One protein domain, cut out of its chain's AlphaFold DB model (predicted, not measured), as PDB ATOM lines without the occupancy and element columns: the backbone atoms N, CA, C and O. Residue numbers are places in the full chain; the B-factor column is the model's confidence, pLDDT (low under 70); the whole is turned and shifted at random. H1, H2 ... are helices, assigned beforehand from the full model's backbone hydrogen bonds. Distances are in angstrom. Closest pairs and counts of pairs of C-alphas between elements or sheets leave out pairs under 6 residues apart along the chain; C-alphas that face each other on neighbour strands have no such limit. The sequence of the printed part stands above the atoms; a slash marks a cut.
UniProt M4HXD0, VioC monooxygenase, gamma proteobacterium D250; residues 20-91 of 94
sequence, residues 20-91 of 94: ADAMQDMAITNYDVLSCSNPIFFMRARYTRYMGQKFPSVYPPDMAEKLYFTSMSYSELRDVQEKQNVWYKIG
ATOM      1  N   ALA A  20     160.505 190.545 127.209       94.00
ATOM      2  CA  ALA A  20     161.611 190.274 126.296       94.00
ATOM      3  C   ALA A  20     162.628 189.304 126.914       94.00
ATOM      4  O   ALA A  20     163.020 188.341 126.258       94.00
ATOM      5  N   ASP A  21     162.991 189.521 128.180       94.19
ATOM      6  CA  ASP A  21     163.907 188.657 128.923       94.19
ATOM      7  C   ASP A  21     163.307 187.235 129.038       94.19
ATOM      8  O   ASP A  21     163.968 186.255 128.704       94.19
ATOM      9  N   ALA A  22     162.009 187.111 129.360       90.06
ATOM     10  CA  ALA A  22     161.320 185.816 129.395       90.06
ATOM     11  C   ALA A  22     161.329 185.088 128.038       90.06
ATOM     12  O   ALA A  22     161.546 183.876 127.981       90.06
ATOM     13  N   MET A  23     161.117 185.806 126.930       89.69
ATOM     14  CA  MET A  23     161.191 185.220 125.588       89.69
ATOM     15  C   MET A  23     162.603 184.717 125.262       89.69
ATOM     16  O   MET A  23     162.755 183.647 124.668       89.69
ATOM     17  N   GLN A  24     163.627 185.469 125.667       91.88
ATOM     18  CA  GLN A  24     165.022 185.100 125.460       91.88
ATOM     19  C   GLN A  24     165.393 183.831 126.241       91.88
ATOM     20  O   GLN A  24     165.962 182.904 125.661       91.88
ATOM     21  N   ASP A  25     164.985 183.735 127.507       89.56
ATOM     22  CA  ASP A  25     165.197 182.545 128.340       89.56
ATOM     23  C   ASP A  25     164.505 181.302 127.757       89.56
ATOM     24  O   ASP A  25     165.093 180.215 127.672       89.56
ATOM     25  N   MET A  26     163.259 181.463 127.296       88.00
ATOM     26  CA  MET A  26     162.511 180.383 126.650       88.00
ATOM     27  C   MET A  26     163.184 179.910 125.359       88.00
ATOM     28  O   MET A  26     163.188 178.707 125.084       88.00
ATOM     29  N   ALA A  27     163.756 180.826 124.571       86.94
ATOM     30  CA  ALA A  27     164.452 180.500 123.331       86.94
ATOM     31  C   ALA A  27     165.743 179.705 123.585       86.94
ATOM     32  O   ALA A  27     165.964 178.690 122.923       86.94
ATOM     33  N   ILE A  28     166.547 180.110 124.577       86.44
ATOM     34  CA  ILE A  28     167.745 179.371 125.015       86.44
ATOM     35  C   ILE A  28     167.349 177.962 125.460       86.44
ATOM     36  O   ILE A  28     167.893 176.968 124.983       86.44
ATOM     37  N   THR A  29     166.324 177.861 126.304       81.50
ATOM     38  CA  THR A  29     165.845 176.568 126.800       81.50
ATOM     39  C   THR A  29     165.337 175.673 125.669       81.50
ATOM     40  O   THR A  29     165.568 174.462 125.670       81.50
ATOM     41  N   ASN A  30     164.659 176.251 124.675       80.88
ATOM     42  CA  ASN A  30     164.193 175.514 123.506       80.88
ATOM     43  C   ASN A  30     165.361 175.012 122.641       80.88
ATOM     44  O   ASN A  30     165.300 173.895 122.132       80.88
ATOM     45  N   TYR A  31     166.440 175.791 122.516       84.00
ATOM     46  CA  TYR A  31     167.660 175.343 121.846       84.00
ATOM     47  C   TYR A  31     168.271 174.122 122.544       84.00
ATOM     48  O   TYR A  31     168.532 173.117 121.884       84.00
ATOM     49  N   ASP A  32     168.421 174.149 123.871       77.19
ATOM     50  CA  ASP A  32     168.954 173.013 124.643       77.19
ATOM     51  C   ASP A  32     168.098 171.751 124.489       77.19
ATOM     52  O   ASP A  32     168.591 170.622 124.482       77.19
ATOM     53  N   VAL A  33     166.784 171.939 124.385       72.69
ATOM     54  CA  VAL A  33     165.827 170.856 124.192       72.69
ATOM     55  C   VAL A  33     165.927 170.256 122.786       72.69
ATOM     56  O   VAL A  33     166.005 169.036 122.660       72.69
ATOM     57  N   LEU A  34     165.944 171.084 121.739       75.31
ATOM     58  CA  LEU A  34     165.938 170.624 120.345       75.31
ATOM     59  C   LEU A  34     167.304 170.124 119.864       75.31
ATOM     60  O   LEU A  34     167.363 169.256 118.995       75.31
ATOM     61  N   SER A  35     168.392 170.644 120.429       78.81
ATOM     62  CA  SER A  35     169.752 170.165 120.151       78.81
ATOM     63  C   SER A  35     170.053 168.813 120.813       78.81
ATOM     64  O   SER A  35     170.967 168.107 120.388       78.81
ATOM     65  N   CYS A  36     169.259 168.399 121.807       69.25
ATOM     66  CA  CYS A  36     169.356 167.079 122.419       69.25
ATOM     67  C   CYS A  36     168.666 166.013 121.557       69.25
ATOM     68  O   CYS A  36     167.457 165.796 121.650       69.25
ATOM     69  N   SER A  37     169.438 165.243 120.791       66.81
ATOM     70  CA  SER A  37     168.950 164.101 120.004       66.81
ATOM     71  C   SER A  37     168.655 162.846 120.851       66.81
ATOM     72  O   SER A  37     169.025 161.734 120.482       66.81
ATOM     73  N   ASN A  38     168.006 163.004 122.010       76.50
ATOM     74  CA  ASN A  38     167.660 161.897 122.902       76.50
ATOM     75  C   ASN A  38     166.259 161.339 122.560       76.50
ATOM     76  O   ASN A  38     165.270 162.052 122.735       76.50
ATOM     77  N   PRO A  39     166.108 160.064 122.153       76.12
ATOM     78  CA  PRO A  39     164.803 159.452 121.863       76.12
ATOM     79  C   PRO A  39     163.781 159.559 123.007       76.12
ATOM     80  O   PRO A  39     162.576 159.679 122.771       76.12
ATOM     81  N   ILE A  40     164.254 159.571 124.257       76.50
ATOM     82  CA  ILE A  40     163.412 159.727 125.449       76.50
ATOM     83  C   ILE A  40     162.730 161.099 125.456       76.50
ATOM     84  O   ILE A  40     161.583 161.210 125.892       76.50
ATOM     85  N   PHE A  41     163.393 162.139 124.943       74.38
ATOM     86  CA  PHE A  41     162.803 163.469 124.836       74.38
ATOM     87  C   PHE A  41     161.559 163.455 123.937       74.38
ATOM     88  O   PHE A  41     160.494 163.903 124.363       74.38
ATOM     89  N   PHE A  42     161.649 162.859 122.743       74.56
ATOM     90  CA  PHE A  42     160.516 162.768 121.814       74.56
ATOM     91  C   PHE A  42     159.335 161.986 122.401       74.56
ATOM     92  O   PHE A  42     158.183 162.405 122.270       74.56
ATOM     93  N   MET A  43     159.614 160.880 123.098       80.00
ATOM     94  CA  MET A  43     158.582 160.104 123.792       80.00
ATOM     95  C   MET A  43     157.885 160.925 124.882       80.00
ATOM     96  O   MET A  43     156.655 160.917 124.960       80.00
ATOM     97  N   ARG A  44     158.643 161.683 125.686       76.62
ATOM     98  CA  ARG A  44     158.081 162.567 126.720       76.62
ATOM     99  C   ARG A  44     157.254 163.697 126.125       76.62
ATOM    100  O   ARG A  44     156.149 163.921 126.599       76.62
ATOM    101  N   ALA A  45     157.739 164.369 125.082       76.31
ATOM    102  CA  ALA A  45     156.993 165.438 124.418       76.31
ATOM    103  C   ALA A  45     155.636 164.927 123.896       76.31
ATOM    104  O   ALA A  45     154.596 165.545 124.128       76.31
ATOM    105  N   ARG A  46     155.622 163.742 123.268       81.62
ATOM    106  CA  ARG A  46     154.389 163.104 122.785       81.62
ATOM    107  C   ARG A  46     153.450 162.703 123.925       81.62
ATOM    108  O   ARG A  46     152.246 162.923 123.811       81.62
ATOM    109  N   TYR A  47     153.986 162.154 125.016       83.56
ATOM    110  CA  TYR A  47     153.215 161.822 126.218       83.56
ATOM    111  C   TYR A  47     152.591 163.069 126.857       83.56
ATOM    112  O   TYR A  47     151.388 163.090 127.095       83.56
ATOM    113  N   THR A  48     153.369 164.132 127.073       77.25
ATOM    114  CA  THR A  48     152.883 165.380 127.676       77.25
ATOM    115  C   THR A  48     151.793 166.020 126.823       77.25
ATOM    116  O   THR A  48     150.761 166.410 127.364       77.25
ATOM    117  N   ARG A  49     151.955 166.055 125.491       79.94
ATOM    118  CA  ARG A  49     150.905 166.536 124.579       79.94
ATOM    119  C   ARG A  49     149.626 165.700 124.696       79.94
ATOM    120  O   ARG A  49     148.539 166.265 124.785       79.94
ATOM    121  N   TYR A  50     149.743 164.373 124.735       86.12
ATOM    122  CA  TYR A  50     148.592 163.485 124.920       86.12
ATOM    123  C   TYR A  50     147.887 163.723 126.264       86.12
ATOM    124  O   TYR A  50     146.664 163.851 126.311       86.12
ATOM    125  N   MET A  51     148.648 163.836 127.354       84.69
ATOM    126  CA  MET A  51     148.097 164.083 128.686       84.69
ATOM    127  C   MET A  51     147.458 165.468 128.803       84.69
ATOM    128  O   MET A  51     146.409 165.579 129.424       84.69
ATOM    129  N   GLY A  52     148.015 166.499 128.158       80.25
ATOM    130  CA  GLY A  52     147.401 167.830 128.077       80.25
ATOM    131  C   GLY A  52     146.042 167.818 127.374       80.25
ATOM    132  O   GLY A  52     145.111 168.473 127.826       80.25
ATOM    133  N   GLN A  53     145.887 167.009 126.321       83.31
ATOM    134  CA  GLN A  53     144.601 166.836 125.633       83.31
ATOM    135  C   GLN A  53     143.586 166.035 126.463       83.31
ATOM    136  O   GLN A  53     142.391 166.319 126.417       83.31
ATOM    137  N   LYS A  54     144.038 165.016 127.205       87.12
ATOM    138  CA  LYS A  54     143.159 164.145 128.006       87.12
ATOM    139  C   LYS A  54     142.793 164.726 129.372       87.12
ATOM    140  O   LYS A  54     141.679 164.503 129.836       87.12
ATOM    141  N   PHE A  55     143.710 165.452 130.003       83.44
ATOM    142  CA  PHE A  55     143.600 165.963 131.371       83.44
ATOM    143  C   PHE A  55     144.068 167.429 131.466       83.44
ATOM    144  O   PHE A  55     145.013 167.729 132.202       83.44
ATOM    145  N   PRO A  56     143.418 168.370 130.758       78.44
ATOM    146  CA  PRO A  56     143.866 169.767 130.655       78.44
ATOM    147  C   PRO A  56     143.844 170.543 131.982       78.44
ATOM    148  O   PRO A  56     144.508 171.567 132.111       78.44
ATOM    149  N   SER A  57     143.093 170.073 132.985       78.00
ATOM    150  CA  SER A  57     143.085 170.655 134.335       78.00
ATOM    151  C   SER A  57     144.321 170.292 135.164       78.00
ATOM    152  O   SER A  57     144.607 170.961 136.153       78.00
ATOM    153  N   VAL A  58     145.041 169.236 134.773       76.00
ATOM    154  CA  VAL A  58     146.203 168.693 135.496       76.00
ATOM    155  C   VAL A  58     147.490 168.915 134.703       76.00
ATOM    156  O   VAL A  58     148.529 169.227 135.284       76.00
ATOM    157  N   TYR A  59     147.426 168.778 133.378       73.38
ATOM    158  CA  TYR A  59     148.572 168.912 132.488       73.38
ATOM    159  C   TYR A  59     148.526 170.228 131.708       73.38
ATOM    160  O   TYR A  59     147.498 170.558 131.116       73.38
ATOM    161  N   PRO A  60     149.643 170.974 131.659       70.69
ATOM    162  CA  PRO A  60     149.702 172.215 130.905       70.69
ATOM    163  C   PRO A  60     149.581 171.962 129.385       70.69
ATOM    164  O   PRO A  60     150.159 170.989 128.893       70.69
ATOM    165  N   PRO A  61     148.915 172.858 128.631       68.75
ATOM    166  CA  PRO A  61     148.826 172.788 127.169       68.75
ATOM    167  C   PRO A  61     150.192 172.871 126.493       68.75
ATOM    168  O   PRO A  61     151.108 173.494 127.027       68.75
ATOM    169  N   ASP A  62     150.305 172.303 125.297       73.81
ATOM    170  CA  ASP A  62     151.533 172.296 124.504       73.81
ATOM    171  C   ASP A  62     152.086 173.717 124.268       73.81
ATOM    172  O   ASP A  62     151.350 174.638 123.911       73.81
ATOM    173  N   MET A  63     153.393 173.919 124.472       72.44
ATOM    174  CA  MET A  63     153.985 175.263 124.395       72.44
ATOM    175  C   MET A  63     153.925 175.875 122.997       72.44
ATOM    176  O   MET A  63     153.783 177.091 122.895       72.44
ATOM    177  N   ALA A  64     153.980 175.072 121.926       67.62
ATOM    178  CA  ALA A  64     153.835 175.604 120.572       67.62
ATOM    179  C   ALA A  64     152.422 176.168 120.348       67.62
ATOM    180  O   ALA A  64     152.265 177.207 119.716       67.62
ATOM    181  N   GLU A  65     151.398 175.540 120.925       64.38
ATOM    182  CA  GLU A  65     150.026 176.046 120.864       64.38
ATOM    183  C   GLU A  65     149.895 177.401 121.578       64.38
ATOM    184  O   GLU A  65     149.281 178.332 121.060       64.38
ATOM    185  N   LYS A  66     150.544 177.564 122.735       67.44
ATOM    186  CA  LYS A  66     150.455 178.819 123.487       67.44
ATOM    187  C   LYS A  66     151.277 179.966 122.893       67.44
ATOM    188  O   LYS A  66     150.785 181.093 122.866       67.44
ATOM    189  N   LEU A  67     152.491 179.687 122.412       64.31
ATOM    190  CA  LEU A  67     153.402 180.693 121.847       64.31
ATOM    191  C   LEU A  67     152.860 181.345 120.570       64.31
ATOM    192  O   LEU A  67     153.109 182.525 120.347       64.31
ATOM    193  N   TYR A  68     152.135 180.594 119.736       60.47
ATOM    194  CA  TYR A  68     151.692 181.081 118.427       60.47
ATOM    195  C   TYR A  68     150.237 181.565 118.386       60.47
ATOM    196  O   TYR A  68     149.899 182.349 117.501       60.47
ATOM    197  N   PHE A  69     149.377 181.131 119.317       61.47
ATOM    198  CA  PHE A  69     147.924 181.328 119.184       61.47
ATOM    199  C   PHE A  69     147.250 182.019 120.373       61.47
ATOM    200  O   PHE A  69     146.030 182.183 120.364       61.47
ATOM    201  N   THR A  70     148.006 182.457 121.386       65.94
ATOM    202  CA  THR A  70     147.435 183.142 122.555       65.94
ATOM    203  C   THR A  70     148.045 184.524 122.758       65.94
ATOM    204  O   THR A  70     149.229 184.735 122.527       65.94
ATOM    205  N   SER A  71     147.241 185.477 123.237       76.25
ATOM    206  CA  SER A  71     147.695 186.809 123.665       76.25
ATOM    207  C   SER A  71     148.251 186.811 125.100       76.25
ATOM    208  O   SER A  71     148.157 187.820 125.797       76.25
ATOM    209  N   MET A  72     148.761 185.666 125.563       82.69
ATOM    210  CA  MET A  72     149.352 185.491 126.890       82.69
ATOM    211  C   MET A  72     150.697 186.218 126.967       82.69
ATOM    212  O   MET A  72     151.403 186.335 125.963       82.69
ATOM    213  N   SER A  73     151.061 186.721 128.147       86.75
ATOM    214  CA  SER A  73     152.377 187.336 128.331       86.75
ATOM    215  C   SER A  73     153.489 186.279 128.238       86.75
ATOM    216  O   SER A  73     153.293 185.110 128.571       86.75
ATOM    217  N   TYR A  74     154.673 186.666 127.762       87.31
ATOM    218  CA  TYR A  74     155.825 185.767 127.681       87.31
ATOM    219  C   TYR A  74     156.295 185.312 129.062       87.31
ATOM    220  O   TYR A  74     156.762 184.182 129.191       87.31
ATOM    221  N   SER A  75     156.146 186.147 130.089       87.06
ATOM    222  CA  SER A  75     156.427 185.769 131.475       87.06
ATOM    223  C   SER A  75     155.521 184.626 131.954       87.06
ATOM    224  O   SER A  75     156.023 183.616 132.447       87.06
ATOM    225  N   GLU A  76     154.211 184.697 131.706       86.38
ATOM    226  CA  GLU A  76     153.278 183.596 132.001       86.38
ATOM    227  C   GLU A  76     153.593 182.330 131.188       86.38
ATOM    228  O   GLU A  76     153.503 181.208 131.698       86.38
ATOM    229  N   LEU A  77     153.983 182.489 129.920       84.94
ATOM    230  CA  LEU A  77     154.396 181.370 129.069       84.94
ATOM    231  C   LEU A  77     155.667 180.694 129.590       84.94
ATOM    232  O   LEU A  77     155.729 179.463 129.604       84.94
ATOM    233  N   ARG A  78     156.648 181.468 130.064       86.25
ATOM    234  CA  ARG A  78     157.873 180.940 130.675       86.25
ATOM    235  C   ARG A  78     157.542 180.097 131.900       86.25
ATOM    236  O   ARG A  78     158.022 178.972 131.996       86.25
ATOM    237  N   ASP A  79     156.656 180.561 132.777       83.50
ATOM    238  CA  ASP A  79     156.263 179.809 133.977       83.50
ATOM    239  C   ASP A  79     155.559 178.479 133.624       83.50
ATOM    240  O   ASP A  79     155.711 177.461 134.312       83.50
ATOM    241  N   VAL A  80     154.794 178.445 132.525       79.38
ATOM    242  CA  VAL A  80     154.224 177.201 131.976       79.38
ATOM    243  C   VAL A  80     155.327 176.293 131.425       79.38
ATOM    244  O   VAL A  80     155.311 175.088 131.699       79.38
ATOM    245  N   GLN A  81     156.283 176.854 130.677       79.19
ATOM    246  CA  GLN A  81     157.420 176.121 130.120       79.19
ATOM    247  C   GLN A  81     158.273 175.498 131.228       79.19
ATOM    248  O   GLN A  81     158.641 174.332 131.133       79.19
ATOM    249  N   GLU A  82     158.549 176.229 132.305       78.06
ATOM    250  CA  GLU A  82     159.304 175.734 133.457       78.06
ATOM    251  C   GLU A  82     158.609 174.540 134.107       78.06
ATOM    252  O   GLU A  82     159.243 173.506 134.329       78.06
ATOM    253  N   LYS A  83     157.291 174.629 134.325       74.75
ATOM    254  CA  LYS A  83     156.493 173.511 134.848       74.75
ATOM    255  C   LYS A  83     156.554 172.296 133.924       74.75
ATOM    256  O   LYS A  83     156.722 171.183 134.411       74.75
ATOM    257  N   GLN A  84     156.477 172.485 132.605       70.88
ATOM    258  CA  GLN A  84     156.668 171.399 131.633       70.88
ATOM    259  C   GLN A  84     158.079 170.813 131.676       70.88
ATOM    260  O   GLN A  84     158.258 169.596 131.650       70.88
ATOM    261  N   ASN A  85     159.085 171.673 131.794       70.75
ATOM    262  CA  ASN A  85     160.483 171.284 131.806       70.75
ATOM    263  C   ASN A  85     160.873 170.534 133.078       70.75
ATOM    264  O   ASN A  85     161.759 169.688 133.008       70.75
ATOM    265  N   VAL A  86     160.213 170.763 134.219       66.69
ATOM    266  CA  VAL A  86     160.376 169.916 135.416       66.69
ATOM    267  C   VAL A  86     160.031 168.461 135.090       66.69
ATOM    268  O   VAL A  86     160.814 167.562 135.399       66.69
ATOM    269  N   TRP A  87     158.937 168.217 134.368       59.72
ATOM    270  CA  TRP A  87     158.581 166.869 133.915       59.72
ATOM    271  C   TRP A  87     159.607 166.290 132.933       59.72
ATOM    272  O   TRP A  87     159.876 165.088 132.958       59.72
ATOM    273  N   TYR A  88     160.251 167.130 132.116       59.09
ATOM    274  CA  TYR A  88     161.379 166.698 131.285       59.09
ATOM    275  C   TYR A  88     162.652 166.419 132.098       59.09
ATOM    276  O   TYR A  88     163.402 165.509 131.733       59.09
ATOM    277  N   LYS A  89     162.884 167.144 133.203       57.41
ATOM    278  CA  LYS A  89     164.046 167.010 134.098       57.41
ATOM    279  C   LYS A  89     163.984 165.777 135.004       57.41
ATOM    280  O   LYS A  89     165.040 165.228 135.283       57.41
ATOM    281  N   ILE A  90     162.800 165.275 135.377       54.25
ATOM    282  CA  ILE A  90     162.652 164.055 136.211       54.25
ATOM    283  C   ILE A  90     163.307 162.807 135.586       54.25
ATOM    284  O   ILE A  90     163.606 161.847 136.286       54.25
ATOM    285  N   GLY A  91     163.642 162.826 134.294       42.97
ATOM    286  CA  GLY A  91     164.630 161.877 133.783       42.97
ATOM    287  C   GLY A  91     165.644 162.490 132.831       42.97
ATOM    288  O   GLY A  91     165.971 161.865 131.823       42.97
TER     289      GLY A  91
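Overview. This is residues 20 to 91 of the 94 residues of the protein "VioC monooxygenase" of gamma proteobacterium D250 (UniProt M4HXD0). Two long helices, H1 and H4, run the same way as a narrow V, closest near their starts; the short H3 folds against H4 as a helical hairpin, and H2 crosses near the far end of H4 without clearly touching it. The 72 printed residues hold four named helices, in the order H1, H2, H3, H4, and no named strand; the class is all helix. The whole is compact, with a radius of gyration of the C-alphas of 12.1 A, and rounded, spanning 31 by 29 by 19 A.

Along the chain. Find C-alpha 20 at (161.611, 190.274, 126.296); from there H1, residues 20 to 35, runs 22.5 A. Next look at H2, residues 39 to 54, which runs 23.0 A from C-alpha 39 at (164.803, 159.452, 121.863). H3 is residues 63 to 69, and H4, residues 74 to 89, runs 21.5 A to C-alpha 89 at (164.046, 167.010, 134.098).

Arrangement. Start at H1, where residues 20 to 26 alone touch H4; the closest C-alphas, those of Ala 22 and Ser 75, are 5.3 A apart. The two helices run the same way at a shallow tilt of 28 degrees. H4 touches H3 with residues 77 to 81 alone, and the closest C-alphas, those of Met 63 and Gln 81, are 6.7 A apart. H3 and H4 form a hairpin, running opposite ways at a shallow tilt of 23 degrees. H2 and H4 are close but not clearly touching: look at Arg 44 and Tyr 88, whose C-alphas, the closest, are 7.0 A apart. Their tilt is steep, 59 degrees, opposite ways. H1 and H3 are apart. In H1, H2 and H3 every O i to N i+4 pair is within hydrogen-bond range; in H4, 11 of 12 are.

Size, cuts and confidence. The C-alphas of Pro 39 and Ser 71, the two farthest apart, are 32.3 A from each other. The printed part has no cut, and no link is long: H2 to H3 is short, the other two are tight. Look for pLDDT under 70 at residues 36 to 37, 61, 64 to 70 and 86 to 91 of this model.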